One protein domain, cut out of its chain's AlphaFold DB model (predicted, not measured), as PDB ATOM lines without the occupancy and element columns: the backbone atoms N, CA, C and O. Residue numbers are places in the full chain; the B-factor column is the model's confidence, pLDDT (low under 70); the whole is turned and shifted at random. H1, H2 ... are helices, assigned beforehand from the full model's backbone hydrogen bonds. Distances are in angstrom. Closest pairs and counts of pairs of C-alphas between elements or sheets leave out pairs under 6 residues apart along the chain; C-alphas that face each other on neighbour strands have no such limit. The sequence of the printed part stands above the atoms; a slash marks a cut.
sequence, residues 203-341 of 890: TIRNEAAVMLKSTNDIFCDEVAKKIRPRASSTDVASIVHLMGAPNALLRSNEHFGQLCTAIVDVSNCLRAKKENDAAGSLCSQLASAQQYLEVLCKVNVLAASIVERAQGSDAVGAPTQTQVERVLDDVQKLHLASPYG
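Overview. This is residues 203 to 341 of the 890 residues of the protein "PHD-type domain-containing protein" of Hyaloperonospora arabidopsidis (strain Emoy2) (UniProt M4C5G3). Three long helices, H1, H3 and H4, form an elongated up-and-down bundle, with H4 running through the middle of the whole, H3 packed along it and H1 meeting both over a part of its length. A shorter helix, H5, folds back along H4, and the small helix H2 packs on H4 near residues 306 to 310. The printed part has 139 residues with five named helices, in the order H1, H2, H3, H4, H5, and no named strand; the class is all helix. It is only just compact, close to loose, with a radius of gyration of the C-alphas of 17.1 A, and spans 52 by 32 by 25 A.

Along the chain. The longest helix, H4, holds residues 282 to 310 and runs 42.1 A from C-alpha 282 at (-21.869, -31.421, 32.214) to C-alpha 310 at (-20.314, -49.014, -5.985). H3, residues 246 to 272, is 38.7 A long. H1, residues 203 to 224, begins with C-alpha 203 at (-21.939, -41.899, 40.814) and is 31.3 A long. H5, residues 321 to 333, is 18.7 A long and ends with C-alpha 333 at (-23.559, -27.411, 12.822). H2 is short, residues 236 to 241.

Arrangement. H4 is the hub, touching the four other helices. H3 and H4 form a helical hairpin and run opposite ways at a shallow tilt of 20 degrees; their closest C-alphas, those of Pro 246 and Ala 304, are 4.2 A apart. H1 touches H4 with residues 208 to 215 alone, at a steep tilt of 38 degrees and the same way, the closest C-alphas being those of Thr 215 and Ala 289, 6.4 A apart. H1 touches H3 with residues 204 to 211 alone, at a shallow tilt of 30 degrees, opposite ways; the closest C-alphas, of Ala 208 and Val 266, are 6.5 A apart. H4 and H5 form another helical hairpin, at a shallow tilt of 26 degrees, where H4 touches H5 with residues 295 to 302 alone; the closest C-alphas, of Val 295 and Val 331, are 6.5 A apart. H2 touches H4 at a steep tilt of 64 degrees, opposite ways, with the C-alphas of Val 240 and Val 307 closest at 5.9 A. H5 is apart from H1, H2 and H3. In H1, H2, H3, H4 and H5 every O i to N i+4 pair is within hydrogen-bond range.

Size, cuts and confidence. The two C-alphas farthest apart, those of Ser 232 and Lys 273, are 53.8 A from each other. The printed part has no cut. The link from H1 to H2, 11 residues, is long, and the link from H2 to H3 is tight. The mean pLDDT of the printed part is 79.2; residues 225 to 234, 277, 279 to 280, 313 to 318 and 337 to 341 are under 70.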
ATOM      1  N   THR A 203     -22.020 -40.742  41.719       85.62
ATOM      2  CA  THR A 203     -21.939 -41.899  40.814       85.62
ATOM      3  C   THR A 203     -22.398 -41.519  39.411       85.62
ATOM      4  O   THR A 203     -21.653 -41.753  38.462       85.62
ATOM      5  N   ILE A 204     -23.518 -40.798  39.288       85.62
ATOM      6  CA  ILE A 204     -24.035 -40.320  37.994       85.62
ATOM      7  C   ILE A 204     -23.032 -39.367  37.307       85.62
ATOM      8  O   ILE A 204     -22.774 -39.487  36.110       85.62
ATOM      9  N   ARG A 205     -22.397 -38.441  38.046       83.88
ATOM     10  CA  ARG A 205     -21.363 -37.546  37.477       83.88
ATOM     11  C   ARG A 205     -20.099 -38.288  37.037       83.88
ATOM     12  O   ARG A 205     -19.486 -37.906  36.041       83.88
ATOM     13  N   ASN A 206     -19.699 -39.331  37.761       85.62
ATOM     14  CA  ASN A 206     -18.558 -40.163  37.382       85.62
ATOM     15  C   ASN A 206     -18.862 -40.973  36.115       85.62
ATOM     16  O   ASN A 206     -18.021 -41.033  35.220       85.62
ATOM     17  N   GLU A 207     -20.066 -41.538  36.004       87.38
ATOM     18  CA  GLU A 207     -20.542 -42.214  34.791       87.38
ATOM     19  C   GLU A 207     -20.547 -41.261  33.587       87.38
ATOM     20  O   GLU A 207     -19.984 -41.589  32.541       87.38
ATOM     21  N   ALA A 208     -21.062 -40.038  33.758       86.69
ATOM     22  CA  ALA A 208     -21.012 -38.991  32.737       86.69
ATOM     23  C   ALA A 208     -19.575 -38.670  32.285       86.69
ATOM     24  O   ALA A 208     -19.306 -38.570  31.088       86.69
ATOM     25  N   ALA A 209     -18.629 -38.539  33.222       85.88
ATOM     26  CA  ALA A 209     -17.227 -38.265  32.905       85.88
ATOM     27  C   ALA A 209     -16.565 -39.413  32.122       85.88
ATOM     28  O   ALA A 209     -15.785 -39.161  31.199       85.88
ATOM     29  N   VAL A 210     -16.893 -40.668  32.450       87.94
ATOM     30  CA  VAL A 210     -16.427 -41.847  31.702       87.94
ATOM     31  C   VAL A 210     -16.972 -41.828  30.273       87.94
ATOM     32  O   VAL A 210     -16.196 -41.998  29.336       87.94
ATOM     33  N   MET A 211     -18.265 -41.544  30.085       87.75
ATOM     34  CA  MET A 211     -18.881 -41.470  28.752       87.75
ATOM     35  C   MET A 211     -18.312 -40.330  27.897       87.75
ATOM     36  O   MET A 211     -18.056 -40.517  26.703       87.75
ATOM     37  N   LEU A 212     -18.057 -39.163  28.497       86.81
ATOM     38  CA  LEU A 212     -17.398 -38.045  27.816       86.81
ATOM     39  C   LEU A 212     -15.972 -38.404  27.394       86.81
ATOM     40  O   LEU A 212     -15.571 -38.098  26.270       86.81
ATOM     41  N   LYS A 213     -15.223 -39.108  28.252       87.50
ATOM     42  CA  LYS A 213     -13.888 -39.607  27.915       87.50
ATOM     43  C   LYS A 213     -13.939 -40.601  26.753       87.50
ATOM     44  O   LYS A 213     -13.214 -40.409  25.784       87.50
ATOM     45  N   SER A 214     -14.838 -41.586  26.796       88.00
ATOM     46  CA  SER A 214     -15.028 -42.542  25.697       88.00
ATOM     47  C   SER A 214     -15.413 -41.852  24.385       88.00
ATOM     48  O   SER A 214     -14.899 -42.209  23.330       88.00
ATOM     49  N   THR A 215     -16.261 -40.821  24.435       87.56
ATOM     50  CA  THR A 215     -16.621 -40.038  23.240       87.56
ATOM     51  C   THR A 215     -15.427 -39.250  22.696       87.56
ATOM     52  O   THR A 215     -15.222 -39.190  21.484       87.56
ATOM     53  N   ASN A 216     -14.600 -38.680  23.576       86.12
ATOM     54  CA  ASN A 216     -13.378 -37.985  23.182       86.12
ATOM     55  C   ASN A 216     -12.327 -38.940  22.589       86.12
ATOM     56  O   ASN A 216     -11.641 -38.568  21.639       86.12
ATOM     57  N   ASP A 217     -12.222 -40.166  23.103       85.25
ATOM     58  CA  ASP A 217     -11.349 -41.203  22.543       85.25
ATOM     59  C   ASP A 217     -11.804 -41.578  21.119       85.25
ATOM     60  O   ASP A 217     -10.988 -41.597  20.199       85.25
ATOM     61  N   ILE A 218     -13.116 -41.736  20.893       85.12
ATOM     62  CA  ILE A 218     -13.700 -41.951  19.554       85.12
ATOM     63  C   ILE A 218     -13.404 -40.768  18.621       85.12
ATOM     64  O   ILE A 218     -13.047 -40.966  17.459       85.12
ATOM     65  N   PHE A 219     -13.531 -39.532  19.110       83.69
ATOM     66  CA  PHE A 219     -13.172 -38.339  18.340       83.69
ATOM     67  C   PHE A 219     -11.684 -38.332  17.960       83.69
ATOM     68  O   PHE A 219     -11.336 -38.059  16.810       83.69
ATOM     69  N   CYS A 220     -10.796 -38.679  18.894       80.75
ATOM     70  CA  CYS A 220      -9.363 -38.777  18.629       80.75
ATOM     71  C   CYS A 220      -9.047 -39.872  17.601       80.75
ATOM     72  O   CYS A 220      -8.231 -39.637  16.708       80.75
ATOM     73  N   ASP A 221      -9.721 -41.020  17.678       81.06
ATOM     74  CA  ASP A 221      -9.588 -42.115  16.716       81.06
ATOM     75  C   ASP A 221     -10.067 -41.713  15.314       81.06
ATOM     76  O   ASP A 221      -9.390 -42.003  14.329       81.06
ATOM     77  N   GLU A 222     -11.185 -40.991  15.191       80.62
ATOM     78  CA  GLU A 222     -11.665 -40.462  13.905       80.62
ATOM     79  C   GLU A 222     -10.689 -39.444  13.297       80.62
ATOM     80  O   GLU A 222     -10.383 -39.499  12.102       80.62
ATOM     81  N   VAL A 223     -10.111 -38.568  14.122       75.69
ATOM     82  CA  VAL A 223      -9.063 -37.631  13.691       75.69
ATOM     83  C   VAL A 223      -7.770 -38.372  13.314       75.69
ATOM     84  O   VAL A 223      -7.064 -37.957  12.387       75.69
ATOM     85  N   ALA A 224      -7.446 -39.473  14.000       73.12
ATOM     86  CA  ALA A 224      -6.269 -40.303  13.742       73.12
ATOM     87  C   ALA A 224      -6.412 -41.156  12.476       73.12
ATOM     88  O   ALA A 224      -5.426 -41.329  11.753       73.12
ATOM     89  N   LYS A 225      -7.634 -41.599  12.149       69.56
ATOM     90  CA  LYS A 225      -7.973 -42.358  10.934       69.56
ATOM     91  C   LYS A 225      -7.667 -41.628   9.632       69.56
ATOM     92  O   LYS A 225      -7.869 -42.247   8.594       69.56
ATOM     93  N   LYS A 226      -7.177 -40.372   9.672       56.94
ATOM     94  CA  LYS A 226      -6.642 -39.552   8.563       56.94
ATOM     95  C   LYS A 226      -6.803 -40.229   7.207       56.94
ATOM     96  O   LYS A 226      -5.828 -40.664   6.588       56.94
ATOM     97  N   ILE A 227      -8.038 -40.244   6.714       53.84
ATOM     98  CA  ILE A 227      -8.290 -40.495   5.310       53.84
ATOM     99  C   ILE A 227      -7.774 -39.225   4.644       53.84
ATOM    100  O   ILE A 227      -8.461 -38.213   4.557       53.84
ATOM    101  N   ARG A 228      -6.482 -39.216   4.305       52.25
ATOM    102  CA  ARG A 228      -5.891 -38.224   3.417       52.25
ATOM    103  C   ARG A 228      -6.070 -38.778   2.012       52.25
ATOM    104  O   ARG A 228      -5.181 -39.491   1.545       52.25
ATOM    105  N   PRO A 229      -7.165 -38.459   1.302       50.91
ATOM    106  CA  PRO A 229      -7.099 -38.547  -0.141       50.91
ATOM    107  C   PRO A 229      -5.961 -37.609  -0.551       50.91
ATOM    108  O   PRO A 229      -6.005 -36.412  -0.242       50.91
ATOM    109  N   ARG A 230      -4.899 -38.141  -1.179       45.91
ATOM    110  CA  ARG A 230      -3.895 -37.296  -1.844       45.91
ATOM    111  C   ARG A 230      -4.670 -36.258  -2.650       45.91
ATOM    112  O   ARG A 230      -5.630 -36.613  -3.331       45.91
ATOM    113  N   ALA A 231      -4.275 -34.992  -2.553       44.28
ATOM    114  CA  ALA A 231      -4.988 -33.848  -3.127       44.28
ATOM    115  C   ALA A 231      -5.241 -33.931  -4.654       44.28
ATOM    116  O   ALA A 231      -5.861 -33.035  -5.208       44.28
ATOM    117  N   SER A 232      -4.796 -34.997  -5.325       47.84
ATOM    118  CA  SER A 232      -4.837 -35.195  -6.769       47.84
ATOM    119  C   SER A 232      -5.673 -36.384  -7.270       47.84
ATOM    120  O   SER A 232      -5.753 -36.534  -8.484       47.84
ATOM    121  N   SER A 233      -6.271 -37.252  -6.432       49.56
ATOM    122  CA  SER A 233      -7.152 -38.311  -6.974       49.56
ATOM    123  C   SER A 233      -8.581 -37.788  -7.125       49.56
ATOM    124  O   SER A 233      -9.370 -37.810  -6.182       49.56
ATOM    125  N   THR A 234      -8.906 -37.307  -8.320       57.41
ATOM    126  CA  THR A 234     -10.281 -37.029  -8.773       57.41
ATOM    127  C   THR A 234     -11.073 -38.305  -9.068       57.41
ATOM    128  O   THR A 234     -12.261 -38.238  -9.362       57.41
ATOM    129  N   ASP A 235     -10.426 -39.468  -8.987       73.00
ATOM    130  CA  ASP A 235     -11.046 -40.754  -9.266       73.00
ATOM    131  C   ASP A 235     -12.046 -41.156  -8.167       73.00
ATOM    132  O   ASP A 235     -11.685 -41.428  -7.018       73.00
ATOM    133  N   VAL A 236     -13.319 -41.194  -8.555       76.38
ATOM    134  CA  VAL A 236     -14.473 -41.513  -7.709       76.38
ATOM    135  C   VAL A 236     -14.342 -42.911  -7.092       76.38
ATOM    136  O   VAL A 236     -14.654 -43.087  -5.914       76.38
ATOM    137  N   ALA A 237     -13.806 -43.887  -7.832       76.88
ATOM    138  CA  ALA A 237     -13.609 -45.253  -7.338       76.88
ATOM    139  C   ALA A 237     -12.566 -45.311  -6.209       76.88
ATOM    140  O   ALA A 237     -12.772 -45.972  -5.188       76.88
ATOM    141  N   SER A 238     -11.479 -44.550  -6.356       76.56
ATOM    142  CA  SER A 238     -10.443 -44.406  -5.331       76.56
ATOM    143  C   SER A 238     -10.979 -43.758  -4.044       76.56
ATOM    144  O   SER A 238     -10.599 -44.170  -2.949       76.56
ATOM    145  N   ILE A 239     -11.886 -42.777  -4.150       78.62
ATOM    146  CA  ILE A 239     -12.514 -42.131  -2.982       78.62
ATOM    147  C   ILE A 239     -13.437 -43.110  -2.246       78.62
ATOM    148  O   ILE A 239     -13.376 -43.189  -1.021       78.62
ATOM    149  N   VAL A 240     -14.242 -43.887  -2.972       80.31
ATOM    150  CA  VAL A 240     -15.156 -44.875  -2.375       80.31
ATOM    151  C   VAL A 240     -14.387 -45.994  -1.665       80.31
ATOM    152  O   VAL A 240     -14.743 -46.370  -0.550       80.31
ATOM    153  N   HIS A 241     -13.278 -46.474  -2.238       79.06
ATOM    154  CA  HIS A 241     -12.436 -47.495  -1.602       79.06
ATOM    155  C   HIS A 241     -11.839 -47.028  -0.257       79.06
ATOM    156  O   HIS A 241     -11.552 -47.839   0.625       79.06
ATOM    157  N   LEU A 242     -11.649 -45.719  -0.073       77.31
ATOM    158  CA  LEU A 242     -11.096 -45.148   1.156       77.31
ATOM    159  C   LEU A 242     -12.116 -45.035   2.303       77.31
ATOM    160  O   LEU A 242     -11.690 -44.857   3.440       77.31
ATOM    161  N   MET A 243     -13.425 -45.162   2.042       76.75
ATOM    162  CA  MET A 243     -14.473 -44.974   3.062       76.75
ATOM    163  C   MET A 243     -14.586 -46.131   4.073       76.75
ATOM    164  O   MET A 243     -15.266 -46.002   5.091       76.75
ATOM    165  N   GLY A 244     -13.881 -47.242   3.828       76.12
ATOM    166  CA  GLY A 244     -13.870 -48.430   4.684       76.12
ATOM    167  C   GLY A 244     -14.941 -49.463   4.315       76.12
ATOM    168  O   GLY A 244     -15.801 -49.234   3.469       76.12
ATOM    169  N   ALA A 245     -14.868 -50.647   4.932       81.62
ATOM    170  CA  ALA A 245     -15.814 -51.728   4.657       81.62
ATOM    171  C   ALA A 245     -17.188 -51.445   5.310       81.62
ATOM    172  O   ALA A 245     -17.213 -51.159   6.512       81.62
ATOM    173  N   PRO A 246     -18.321 -51.612   4.593       81.38
ATOM    174  CA  PRO A 246     -19.670 -51.340   5.112       81.38
ATOM    175  C   PRO A 246     -19.943 -52.015   6.463       81.38
ATOM    176  O   PRO A 246     -20.337 -51.368   7.431       81.38
ATOM    177  N   ASN A 247     -19.596 -53.300   6.577       81.62
ATOM    178  CA  ASN A 247     -19.775 -54.090   7.797       81.62
ATOM    179  C   ASN A 247     -18.977 -53.559   9.002       81.62
ATOM    180  O   ASN A 247     -19.408 -53.717  10.141       81.62
ATOM    181  N   ALA A 248     -17.810 -52.950   8.778       81.88
ATOM    182  CA  ALA A 248     -16.986 -52.397   9.855       81.88
ATOM    183  C   ALA A 248     -17.552 -51.063  10.369       81.88
ATOM    184  O   ALA A 248     -17.544 -50.812  11.576       81.88
ATOM    185  N   LEU A 249     -18.086 -50.236   9.466       82.12
ATOM    186  CA  LEU A 249     -18.751 -48.978   9.809       82.12
ATOM    187  C   LEU A 249     -20.058 -49.227  10.571       82.12
ATOM    188  O   LEU A 249     -20.289 -48.612  11.609       82.12
ATOM    189  N   LEU A 250     -20.880 -50.171  10.104       83.69
ATOM    190  CA  LEU A 250     -22.159 -50.500  10.740       83.69
ATOM    191  C   LEU A 250     -21.978 -51.125  12.132       83.69
ATOM    192  O   LEU A 250     -22.675 -50.729  13.061       83.69
ATOM    193  N   ARG A 251     -20.984 -52.005  12.325       85.31
ATOM    194  CA  ARG A 251     -20.630 -52.520  13.665       85.31
ATOM    195  C   ARG A 251     -20.154 -51.419  14.611       85.31
ATOM    196  O   ARG A 251     -20.473 -51.437  15.793       85.31
ATOM    197  N   SER A 252     -19.395 -50.453  14.094       82.81
ATOM    198  CA  SER A 252     -18.957 -49.299  14.889       82.81
ATOM    199  C   SER A 252     -20.154 -48.427  15.298       82.81
ATOM    200  O   SER A 252     -20.211 -47.953  16.428       82.81
ATOM    201  N   ASN A 253     -21.159 -48.288  14.424       87.00
ATOM    202  CA  ASN A 253     -22.405 -47.582  14.733       87.00
ATOM    203  C   ASN A 253     -23.248 -48.264  15.817       87.00
ATOM    204  O   ASN A 253     -23.895 -47.555  16.581       87.00
ATOM    205  N   GLU A 254     -23.242 -49.597  15.928       85.88
ATOM    206  CA  GLU A 254     -23.907 -50.286  17.047       85.88
ATOM    207  C   GLU A 254     -23.309 -49.853  18.391       85.88
ATOM    208  O   GLU A 254     -24.042 -49.538  19.330       85.88
ATOM    209  N   HIS A 255     -21.978 -49.755  18.463       85.62
ATOM    210  CA  HIS A 255     -21.279 -49.281  19.655       85.62
ATOM    211  C   HIS A 255     -21.566 -47.799  19.951       85.62
ATOM    212  O   HIS A 255     -21.873 -47.442  21.088       85.62
ATOM    213  N   PHE A 256     -21.535 -46.935  18.930       88.50
ATOM    214  CA  PHE A 256     -21.868 -45.514  19.083       88.50
ATOM    215  C   PHE A 256     -23.328 -45.299  19.497       88.50
ATOM    216  O   PHE A 256     -23.605 -44.432  20.323       88.50
ATOM    217  N   GLY A 257     -24.252 -46.113  18.980       86.25
ATOM    218  CA  GLY A 257     -25.664 -46.093  19.356       86.25
ATOM    219  C   GLY A 257     -25.882 -46.468  20.822       86.25
ATOM    220  O   GLY A 257     -26.594 -45.755  21.524       86.25
ATOM    221  N   GLN A 258     -25.212 -47.518  21.310       88.12
ATOM    222  CA  GLN A 258     -25.243 -47.904  22.730       88.12
ATOM    223  C   GLN A 258     -24.688 -46.800  23.645       88.12
ATOM    224  O   GLN A 258     -25.237 -46.537  24.717       88.12
ATOM    225  N   LEU A 259     -23.618 -46.123  23.216       88.88
ATOM    226  CA  LEU A 259     -23.053 -44.992  23.951       88.88
ATOM    227  C   LEU A 259     -24.005 -43.782  23.952       88.88
ATOM    228  O   LEU A 259     -24.178 -43.161  24.995       88.88
ATOM    229  N   CYS A 260     -24.677 -43.488  22.834       88.44
ATOM    230  CA  CYS A 260     -25.709 -42.445  22.773       88.44
ATOM    231  C   CYS A 260     -26.857 -42.724  23.747       88.44
ATOM    232  O   CYS A 260     -27.255 -41.823  24.481       88.44
ATOM    233  N   THR A 261     -27.371 -43.958  23.786       88.81
ATOM    234  CA  THR A 261     -28.451 -44.320  24.718       88.81
ATOM    235  C   THR A 261     -28.007 -44.173  26.169       88.81
ATOM    236  O   THR A 261     -28.722 -43.567  26.959       88.81
ATOM    237  N   ALA A 262     -26.787 -44.608  26.498       87.94
ATOM    238  CA  ALA A 262     -26.236 -44.454  27.842       87.94
ATOM    239  C   ALA A 262     -26.056 -42.973  28.238       87.94
ATOM    240  O   ALA A 262     -26.362 -42.595  29.368       87.94
ATOM    241  N   ILE A 263     -25.623 -42.117  27.302       89.31
ATOM    242  CA  ILE A 263     -25.520 -40.664  27.507       89.31
ATOM    243  C   ILE A 263     -26.900 -40.045  27.763       89.31
ATOM    244  O   ILE A 263     -27.030 -39.203  28.651       89.31
ATOM    245  N   VAL A 264     -27.930 -40.457  27.016       87.94
ATOM    246  CA  VAL A 264     -29.310 -39.983  27.209       87.94
ATOM    247  C   VAL A 264     -29.836 -40.384  28.584       87.94
ATOM    248  O   VAL A 264     -30.393 -39.538  29.283       87.94
ATOM    249  N   ASP A 265     -29.618 -41.630  29.002       87.31
ATOM    250  CA  ASP A 265     -30.050 -42.127  30.309       87.31
ATOM    251  C   ASP A 265     -29.386 -41.339  31.451       87.31
ATOM    252  O   ASP A 265     -30.074 -40.834  32.340       87.31
ATOM    253  N   VAL A 266     -28.068 -41.121  31.384       87.25
ATOM    254  CA  VAL A 266     -27.333 -40.317  32.376       87.25
ATOM    255  C   VAL A 266     -27.749 -38.846  32.346       87.25
ATOM    256  O   VAL A 266     -27.921 -38.236  33.401       87.25
ATOM    257  N   SER A 267     -27.976 -38.266  31.165       86.44
ATOM    258  CA  SER A 267     -28.463 -36.887  31.016       86.44
ATOM    259  C   SER A 267     -29.859 -36.707  31.627       86.44
ATOM    260  O   SER A 267     -30.111 -35.724  32.328       86.44
ATOM    261  N   ASN A 268     -30.750 -37.689  31.453       85.31
ATOM    262  CA  ASN A 268     -32.066 -37.708  32.092       85.31
ATOM    263  C   ASN A 268     -31.956 -37.824  33.619       85.31
ATOM    264  O   ASN A 268     -32.667 -37.112  34.330       85.31
ATOM    265  N   CYS A 269     -31.043 -38.654  34.132       84.75
ATOM    266  CA  CYS A 269     -30.769 -38.764  35.567       84.75
ATOM    267  C   CYS A 269     -30.223 -37.452  36.160       84.75
ATOM    268  O   CYS A 269     -30.672 -37.026  37.224       84.75
ATOM    269  N   LEU A 270     -29.315 -36.758  35.463       83.25
ATOM    270  CA  LEU A 270     -28.794 -35.448  35.881       83.25
ATOM    271  C   LEU A 270     -29.884 -34.364  35.869       83.25
ATOM    272  O   LEU A 270     -29.989 -33.574  36.810       83.25
ATOM    273  N   ARG A 271     -30.758 -34.370  34.853       81.75
ATOM    274  CA  ARG A 271     -31.917 -33.466  34.786       81.75
ATOM    275  C   ARG A 271     -32.937 -33.761  35.887       81.75
ATOM    276  O   ARG A 271     -33.497 -32.827  36.458       81.75
ATOM    277  N   ALA A 272     -33.141 -35.030  36.242       81.56
ATOM    278  CA  ALA A 272     -33.975 -35.424  37.378       81.56
ATOM    279  C   ALA A 272     -33.413 -34.913  38.720       81.56
ATOM    280  O   ALA A 272     -34.185 -34.605  39.627       81.56
ATOM    281  N   LYS A 273     -32.086 -34.742  38.831       79.12
ATOM    282  CA  LYS A 273     -31.430 -34.077  39.971       79.12
ATOM    283  C   LYS A 273     -31.422 -32.536  39.877       79.12
ATOM    284  O   LYS A 273     -30.858 -31.886  40.750       79.12
ATOM    285  N   LYS A 274     -32.084 -31.954  38.864       75.75
ATOM    286  CA  LYS A 274     -32.198 -30.504  38.596       75.75
ATOM    287  C   LYS A 274     -30.847 -29.784  38.487       75.75
ATOM    288  O   LYS A 274     -30.715 -28.623  38.883       75.75
ATOM    289  N   GLU A 275     -29.842 -30.471  37.944       76.12
ATOM    290  CA  GLU A 275     -28.530 -29.876  37.698       76.12
ATOM    291  C   GLU A 275     -28.615 -28.733  36.661       76.12
ATOM    292  O   GLU A 275     -29.546 -28.657  35.860       76.12
ATOM    293  N   ASN A 276     -27.677 -27.786  36.714       72.00
ATOM    294  CA  ASN A 276     -27.675 -26.616  35.840       72.00
ATOM    295  C   ASN A 276     -27.399 -26.988  34.366       72.00
ATOM    296  O   ASN A 276     -26.353 -27.551  34.038       72.00
ATOM    297  N   ASP A 277     -28.295 -26.576  33.469       67.69
ATOM    298  CA  ASP A 277     -28.209 -26.787  32.014       67.69
ATOM    299  C   ASP A 277     -27.483 -25.638  31.273       67.69
ATOM    300  O   ASP A 277     -27.522 -25.549  30.044       67.69
ATOM    301  N   ALA A 278     -26.817 -24.730  31.995       70.81
ATOM    302  CA  ALA A 278     -26.077 -23.618  31.395       70.81
ATOM    303  C   ALA A 278     -24.958 -24.072  30.432       70.81
ATOM    304  O   ALA A 278     -24.357 -25.136  30.579       70.81
ATOM    305  N   ALA A 279     -24.625 -23.216  29.460       56.53
ATOM    306  CA  ALA A 279     -23.566 -23.478  28.489       56.53
ATOM    307  C   ALA A 279     -22.216 -23.751  29.183       56.53
ATOM    308  O   ALA A 279     -21.722 -22.922  29.945       56.53
ATOM    309  N   GLY A 280     -21.626 -24.918  28.909       66.00
ATOM    310  CA  GLY A 280     -20.393 -25.396  29.543       66.00
ATOM    311  C   GLY A 280     -20.616 -26.368  30.706       66.00
ATOM    312  O   GLY A 280     -19.645 -26.961  31.177       66.00
ATOM    313  N   SER A 281     -21.865 -26.587  31.137       79.25
ATOM    314  CA  SER A 281     -22.206 -27.605  32.133       79.25
ATOM    315  C   SER A 281     -22.020 -29.030  31.606       79.25
ATOM    316  O   SER A 281     -21.953 -29.264  30.395       79.25
ATOM    317  N   LEU A 282     -21.987 -29.995  32.526       80.88
ATOM    318  CA  LEU A 282     -21.869 -31.421  32.214       80.88
ATOM    319  C   LEU A 282     -22.989 -31.895  31.269       80.88
ATOM    320  O   LEU A 282     -22.713 -32.595  30.300       80.88
ATOM    321  N   CYS A 283     -24.228 -31.441  31.482       81.12
ATOM    322  CA  CYS A 283     -25.373 -31.740  30.617       81.12
ATOM    323  C   CYS A 283     -25.202 -31.173  29.200       81.12
ATOM    324  O   CYS A 283     -25.493 -31.863  28.224       81.12
ATOM    325  N   SER A 284     -24.659 -29.956  29.061       82.75
ATOM    326  CA  SER A 284     -24.373 -29.370  27.742       82.75
ATOM    327  C   SER A 284     -23.243 -30.102  26.998       82.75
ATOM    328  O   SER A 284     -23.320 -30.293  25.783       82.75
ATOM    329  N   GLN A 285     -22.223 -30.583  27.720       84.56
ATOM    330  CA  GLN A 285     -21.135 -31.392  27.158       84.56
ATOM    331  C   GLN A 285     -21.636 -32.771  26.712       84.56
ATOM    332  O   GLN A 285     -21.290 -33.221  25.622       84.56
ATOM    333  N   LEU A 286     -22.496 -33.412  27.512       85.81
ATOM    334  CA  LEU A 286     -23.154 -34.674  27.158       85.81
ATOM    335  C   LEU A 286     -24.066 -34.515  25.936       85.81
ATOM    336  O   LEU A 286     -24.031 -35.355  25.043       85.81
ATOM    337  N   ALA A 287     -24.822 -33.418  25.846       85.81
ATOM    338  CA  ALA A 287     -25.647 -33.119  24.676       85.81
ATOM    339  C   ALA A 287     -24.797 -32.925  23.405       85.81
ATOM    340  O   ALA A 287     -25.127 -33.465  22.350       85.81
ATOM    341  N   SER A 288     -23.664 -32.219  23.503       85.56
ATOM    342  CA  SER A 288     -22.722 -32.078  22.384       85.56
ATOM    343  C   SER A 288     -22.078 -33.413  21.988       85.56
ATOM    344  O   SER A 288     -21.881 -33.664  20.799       85.56
ATOM    345  N   ALA A 289     -21.748 -34.268  22.961       86.06
ATOM    346  CA  ALA A 289     -21.203 -35.607  22.736       86.06
ATOM    347  C   ALA A 289     -22.220 -36.522  22.035       86.06
ATOM    348  O   ALA A 289     -21.882 -37.184  21.054       86.06
ATOM    349  N   GLN A 290     -23.479 -36.491  22.477       88.81
ATOM    350  CA  GLN A 290     -24.585 -37.186  21.825       88.81
ATOM    351  C   GLN A 290     -24.754 -36.716  20.374       88.81
ATOM    352  O   GLN A 290     -24.759 -37.536  19.458       88.81
ATOM    353  N   GLN A 291     -24.832 -35.401  20.146       87.81
ATOM    354  CA  GLN A 291     -25.009 -34.841  18.806       87.81
ATOM    355  C   GLN A 291     -23.853 -35.228  17.868       87.81
ATOM    356  O   GLN A 291     -24.084 -35.547  16.702       87.81
ATOM    357  N   TYR A 292     -22.613 -35.254  18.371       88.75
ATOM    358  CA  TYR A 292     -21.454 -35.720  17.608       88.75
ATOM    359  C   TYR A 292     -21.592 -37.192  17.181       88.75
ATOM    360  O   TYR A 292     -21.416 -37.507  16.002       88.75
ATOM    361  N   LEU A 293     -21.944 -38.086  18.111       87.81
ATOM    362  CA  LEU A 293     -22.098 -39.518  17.835       87.81
ATOM    363  C   LEU A 293     -23.261 -39.803  16.869       87.81
ATOM    364  O   LEU A 293     -23.107 -40.604  15.948       87.81
ATOM    365  N   GLU A 294     -24.394 -39.109  17.009       88.62
ATOM    366  CA  GLU A 294     -25.534 -39.239  16.091       88.62
ATOM    367  C   GLU A 294     -25.163 -38.848  14.653       88.62
ATOM    368  O   GLU A 294     -25.506 -39.547  13.694       88.62
ATOM    369  N   VAL A 295     -24.434 -37.740  14.486       88.88
ATOM    370  CA  VAL A 295     -23.956 -37.291  13.172       88.88
ATOM    371  C   VAL A 295     -22.905 -38.251  12.608       88.88
ATOM    372  O   VAL A 295     -22.967 -38.579  11.421       88.88
ATOM    373  N   LEU A 296     -21.994 -38.770  13.437       87.50
ATOM    374  CA  LEU A 296     -21.024 -39.791  13.033       87.50
ATOM    375  C   LEU A 296     -21.724 -41.063  12.527       87.50
ATOM    376  O   LEU A 296     -21.368 -41.586  11.468       87.50
ATOM    377  N   CYS A 297     -22.775 -41.518  13.219       88.00
ATOM    378  CA  CYS A 297     -23.588 -42.645  12.771       88.00
ATOM    379  C   CYS A 297     -24.242 -42.383  11.411       88.00
ATOM    380  O   CYS A 297     -24.135 -43.228  10.519       88.00
ATOM    381  N   LYS A 298     -24.865 -41.210  11.219       88.56
ATOM    382  CA  LYS A 298     -25.471 -40.808   9.936       88.56
ATOM    383  C   LYS A 298     -24.450 -40.819   8.793       88.56
ATOM    384  O   LYS A 298     -24.743 -41.345   7.719       88.56
ATOM    385  N   VAL A 299     -23.245 -40.287   9.021       87.75
ATOM    386  CA  VAL A 299     -22.154 -40.281   8.029       87.75
ATOM    387  C   VAL A 299     -21.712 -41.705   7.680       87.75
ATOM    388  O   VAL A 299     -21.558 -42.023   6.502       87.75
ATOM    389  N   ASN A 300     -21.558 -42.580   8.674       88.12
ATOM    390  CA  ASN A 300     -21.154 -43.972   8.470       88.12
ATOM    391  C   ASN A 300     -22.207 -44.809   7.730       88.12
ATOM    392  O   ASN A 300     -21.839 -45.642   6.905       88.12
ATOM    393  N   VAL A 301     -23.500 -44.571   7.978       88.25
ATOM    394  CA  VAL A 301     -24.590 -45.221   7.228       88.25
ATOM    395  C   VAL A 301     -24.545 -44.808   5.757       88.25
ATOM    396  O   VAL A 301     -24.552 -45.670   4.884       88.25
ATOM    397  N   LEU A 302     -24.429 -43.504   5.467       86.62
ATOM    398  CA  LEU A 302     -24.313 -43.023   4.086       86.62
ATOM    399  C   LEU A 302     -23.061 -43.567   3.389       86.62
ATOM    400  O   LEU A 302     -23.135 -43.986   2.237       86.62
ATOM    401  N   ALA A 303     -21.924 -43.597   4.087       85.69
ATOM    402  CA  ALA A 303     -20.685 -44.175   3.582       85.69
ATOM    403  C   ALA A 303     -20.845 -45.659   3.216       85.69
ATOM    404  O   ALA A 303     -20.458 -46.061   2.120       85.69
ATOM    405  N   ALA A 304     -21.468 -46.454   4.092       85.31
ATOM    406  CA  ALA A 304     -21.752 -47.862   3.836       85.31
ATOM    407  C   ALA A 304     -22.638 -48.048   2.590       85.31
ATOM    408  O   ALA A 304     -22.267 -48.807   1.696       85.31
ATOM    409  N   SER A 305     -23.736 -47.291   2.469       85.31
ATOM    410  CA  SER A 305     -24.644 -47.373   1.313       85.31
ATOM    411  C   SER A 305     -23.982 -46.966  -0.011       85.31
ATOM    412  O   SER A 305     -24.260 -47.557  -1.053       85.31
ATOM    413  N   ILE A 306     -23.087 -45.974   0.005       85.38
ATOM    414  CA  ILE A 306     -22.321 -45.551  -1.181       85.38
ATOM    415  C   ILE A 306     -21.354 -46.656  -1.628       85.38
ATOM    416  O   ILE A 306     -21.256 -46.942  -2.824       85.38
ATOM    417  N   VAL A 307     -20.655 -47.286  -0.680       84.62
ATOM    418  CA  VAL A 307     -19.709 -48.374  -0.964       84.62
ATOM    419  C   VAL A 307     -20.437 -49.619  -1.482       84.62
ATOM    420  O   VAL A 307     -19.991 -50.211  -2.461       84.62
ATOM    421  N   GLU A 308     -21.577 -49.986  -0.895       82.38
ATOM    422  CA  GLU A 308     -22.405 -51.115  -1.352       82.38
ATOM    423  C   GLU A 308     -22.936 -50.912  -2.775       82.38
ATOM    424  O   GLU A 308     -22.883 -51.830  -3.599       82.38
ATOM    425  N   ARG A 309     -23.375 -49.691  -3.105       80.50
ATOM    426  CA  ARG A 309     -23.813 -49.347  -4.462       80.50
ATOM    427  C   ARG A 309     -22.671 -49.420  -5.471       80.50
ATOM    428  O   ARG A 309     -22.857 -49.944  -6.567       80.50
ATOM    429  N   ALA A 310     -21.488 -48.921  -5.118       78.88
ATOM    430  CA  ALA A 310     -20.314 -49.014  -5.985       78.88
ATOM    431  C   ALA A 310     -19.868 -50.471  -6.227       78.88
ATOM    432  O   ALA A 310     -19.234 -50.757  -7.239       78.88
ATOM    433  N   GLN A 311     -20.225 -51.389  -5.322       79.56
ATOM    434  CA  GLN A 311     -20.006 -52.834  -5.451       79.56
ATOM    435  C   GLN A 311     -21.140 -53.568  -6.198       79.56
ATOM    436  O   GLN A 311     -21.039 -54.776  -6.401       79.56
ATOM    437  N   GLY A 312     -22.191 -52.863  -6.634       70.06
ATOM    438  CA  GLY A 312     -23.296 -53.430  -7.418       70.06
ATOM    439  C   GLY A 312     -24.404 -54.101  -6.598       70.06
ATOM    440  O   GLY A 312     -25.147 -54.909  -7.146       70.06
ATOM    441  N   SER A 313     -24.518 -53.803  -5.298       66.50
ATOM    442  CA  SER A 313     -25.617 -54.296  -4.457       66.50
ATOM    443  C   SER A 313     -26.845 -53.376  -4.552       66.50
ATOM    444  O   SER A 313     -26.769 -52.208  -4.181       66.50
ATOM    445  N   ASP A 314     -27.986 -53.913  -4.997       55.75
ATOM    446  CA  ASP A 314     -29.287 -53.212  -5.080       55.75
ATOM    447  C   ASP A 314     -30.093 -53.245  -3.759       55.75
ATOM    448  O   ASP A 314     -31.242 -52.804  -3.703       55.75
ATOM    449  N   ALA A 315     -29.532 -53.805  -2.681       48.78
ATOM    450  CA  ALA A 315     -30.280 -54.143  -1.464       48.78
ATOM    451  C   ALA A 315     -30.644 -52.939  -0.567       48.78
ATOM    452  O   ALA A 315     -31.516 -53.065   0.295       48.78
ATOM    453  N   VAL A 316     -30.012 -51.777  -0.760       53.94
ATOM    454  CA  VAL A 316     -30.235 -50.567   0.044       53.94
ATOM    455  C   VAL A 316     -30.570 -49.408  -0.888       53.94
ATOM    456  O   VAL A 316     -29.848 -49.140  -1.847       53.94
ATOM    457  N   GLY A 317     -31.690 -48.726  -0.628       60.41
ATOM    458  CA  GLY A 317     -32.124 -47.575  -1.418       60.41
ATOM    459  C   GLY A 317     -30.989 -46.565  -1.604       60.41
ATOM    460  O   GLY A 317     -30.345 -46.154  -0.642       60.41
ATOM    461  N   ALA A 318     -30.748 -46.188  -2.859       65.00
ATOM    462  CA  ALA A 318     -29.717 -45.243  -3.256       65.00
ATOM    463  C   ALA A 318     -29.700 -43.974  -2.377       65.00
ATOM    464  O   ALA A 318     -30.740 -43.315  -2.266       65.00
ATOM    465  N   PRO A 319     -28.540 -43.564  -1.827       79.12
ATOM    466  CA  PRO A 319     -28.442 -42.295  -1.124       79.12
ATOM    467  C   PRO A 319     -28.712 -41.156  -2.112       79.12
ATOM    468  O   PRO A 319     -28.065 -41.037  -3.154       79.12
ATOM    469  N   THR A 320     -29.706 -40.330  -1.799       82.62
ATOM    470  CA  THR A 320     -30.068 -39.172  -2.623       82.62
ATOM    471  C   THR A 320     -29.122 -38.005  -2.350       82.62
ATOM    472  O   THR A 320     -28.667 -37.817  -1.220       82.62
ATOM    473  N   GLN A 321     -28.884 -37.170  -3.365       84.62
ATOM    474  CA  GLN A 321     -28.077 -35.951  -3.241       84.62
ATOM    475  C   GLN A 321     -28.493 -35.099  -2.020       84.62
ATOM    476  O   GLN A 321     -27.657 -34.737  -1.194       84.62
ATOM    477  N   THR A 322     -29.803 -34.900  -1.826       84.50
ATOM    478  CA  THR A 322     -30.354 -34.120  -0.699       84.50
ATOM    479  C   THR A 322     -30.124 -34.751   0.678       84.50
ATOM    480  O   THR A 322     -30.105 -34.044   1.684       84.50
ATOM    481  N   GLN A 323     -30.017 -36.082   0.774       85.38
ATOM    482  CA  GLN A 323     -29.709 -36.758   2.039       85.38
ATOM    483  C   GLN A 323     -28.251 -36.516   2.430       85.38
ATOM    484  O   GLN A 323     -27.977 -36.241   3.596       85.38
ATOM    485  N   VAL A 324     -27.335 -36.562   1.460       85.81
ATOM    486  CA  VAL A 324     -25.908 -36.302   1.690       85.81
ATOM    487  C   VAL A 324     -25.677 -34.839   2.068       85.81
ATOM    488  O   VAL A 324     -24.988 -34.572   3.048       85.81
ATOM    489  N   GLU A 325     -26.310 -33.894   1.370       86.25
ATOM    490  CA  GLU A 325     -26.233 -32.459   1.690       86.25
ATOM    491  C   GLU A 325     -26.756 -32.146   3.101       86.25
ATOM    492  O   GLU A 325     -26.099 -31.424   3.848       86.25
ATOM    493  N   ARG A 326     -27.881 -32.749   3.514       87.38
ATOM    494  CA  ARG A 326     -28.422 -32.595   4.878       87.38
ATOM    495  C   ARG A 326     -27.471 -33.106   5.955       87.38
ATOM    496  O   ARG A 326     -27.305 -32.452   6.978       87.38
ATOM    497  N   VAL A 327     -26.843 -34.262   5.740       87.25
ATOM    498  CA  VAL A 327     -25.883 -34.808   6.710       87.25
ATOM    499  C   VAL A 327     -24.604 -33.968   6.752       87.25
ATOM    500  O   VAL A 327     -24.053 -33.767   7.829       87.25
ATOM    501  N   LEU A 328     -24.149 -33.420   5.622       86.94
ATOM    502  CA  LEU A 328     -23.017 -32.488   5.599       86.94
ATOM    503  C   LEU A 328     -23.328 -31.163   6.321       86.94
ATOM    504  O   LEU A 328     -22.449 -30.634   7.001       86.94
ATOM    505  N   ASP A 329     -24.563 -30.663   6.237       86.25
ATOM    506  CA  ASP A 329     -25.034 -29.510   7.019       86.25
ATOM    507  C   ASP A 329     -25.083 -29.828   8.527       86.25
ATOM    508  O   ASP A 329     -24.615 -29.041   9.351       86.25
ATOM    509  N   ASP A 330     -25.544 -31.026   8.906       86.12
ATOM    510  CA  ASP A 330     -25.478 -31.507  10.293       86.12
ATOM    511  C   ASP A 330     -24.024 -31.573  10.812       86.12
ATOM    512  O   ASP A 330     -23.766 -31.190  11.953       86.12
ATOM    513  N   VAL A 331     -23.056 -31.972   9.975       85.88
ATOM    514  CA  VAL A 331     -21.616 -31.929  10.310       85.88
ATOM    515  C   VAL A 331     -21.126 -30.488  10.496       85.88
ATOM    516  O   VAL A 331     -20.319 -30.224  11.388       85.88
ATOM    517  N   GLN A 332     -21.606 -29.539   9.689       84.38
ATOM    518  CA  GLN A 332     -21.230 -28.128   9.802       84.38
ATOM    519  C   GLN A 332     -21.752 -27.489  11.102       84.38
ATOM    520  O   GLN A 332     -21.030 -26.707  11.726       84.38
ATOM    521  N   LYS A 333     -22.955 -27.869  11.553       85.56
ATOM    522  CA  LYS A 333     -23.559 -27.411  12.822       85.56
ATOM    523  C   LYS A 333     -22.795 -27.854  14.071       85.56
ATOM    524  O   LYS A 333     -22.950 -27.235  15.118       85.56
ATOM    525  N   LEU A 334     -21.962 -28.893  13.980       82.06
ATOM    526  CA  LEU A 334     -21.124 -29.343  15.098       82.06
ATOM    527  C   LEU A 334     -19.960 -28.389  15.410       82.06
ATOM    528  O   LEU A 334     -19.297 -28.573  16.427       82.06
ATOM    529  N   HIS A 335     -19.676 -27.402  14.547       77.19
ATOM    530  CA  HIS A 335     -18.611 -26.405  14.738       77.19
ATOM    531  C   HIS A 335     -17.247 -27.002  15.147       77.19
ATOM    532  O   HIS A 335     -16.503 -26.418  15.936       77.19
ATOM    533  N   LEU A 336     -16.903 -28.176  14.606       77.19
ATOM    534  CA  LEU A 336     -15.656 -28.871  14.928       77.19
ATOM    535  C   LEU A 336     -14.443 -28.003  14.555       77.19
ATOM    536  O   LEU A 336     -14.369 -27.461  13.452       77.19
ATOM    537  N   ALA A 337     -13.453 -27.921  15.450       64.25
ATOM    538  CA  ALA A 337     -12.238 -27.115  15.254       64.25
ATOM    539  C   ALA A 337     -11.403 -27.537  14.029       64.25
ATOM    540  O   ALA A 337     -10.591 -26.765  13.522       64.25
ATOM    541  N   SER A 338     -11.598 -28.770  13.552       64.25
ATOM    542  CA  SER A 338     -10.990 -29.302  12.338       64.25
ATOM    543  C   SER A 338     -12.083 -29.807  11.392       64.25
ATOM    544  O   SER A 338     -12.928 -30.600  11.816       64.25
ATOM    545  N   PRO A 339     -12.030 -29.465  10.091       58.72
ATOM    546  CA  PRO A 339     -12.941 -30.017   9.086       58.72
ATOM    547  C   PRO A 339     -12.759 -31.531   8.876       58.72
ATOM    548  O   PRO A 339     -13.556 -32.131   8.157       58.72
ATOM    549  N   TYR A 340     -11.736 -32.135   9.497       63.03
ATOM    550  CA  TYR A 340     -11.412 -33.565   9.483       63.03
ATOM    551  C   TYR A 340     -11.840 -34.302  10.761       63.03
ATOM    552  O   TYR A 340     -11.337 -35.388  11.026       63.03
ATOM    553  N   GLY A 341     -12.716 -33.711  11.581       66.75
ATOM    554  CA  GLY A 341     -13.198 -34.351  12.808       66.75
ATOM    555  C   GLY A 341     -13.996 -35.641  12.577       66.75
ATOM    556  O   GLY A 341     -14.130 -36.432  13.496       66.75
TER     557      GLY A 341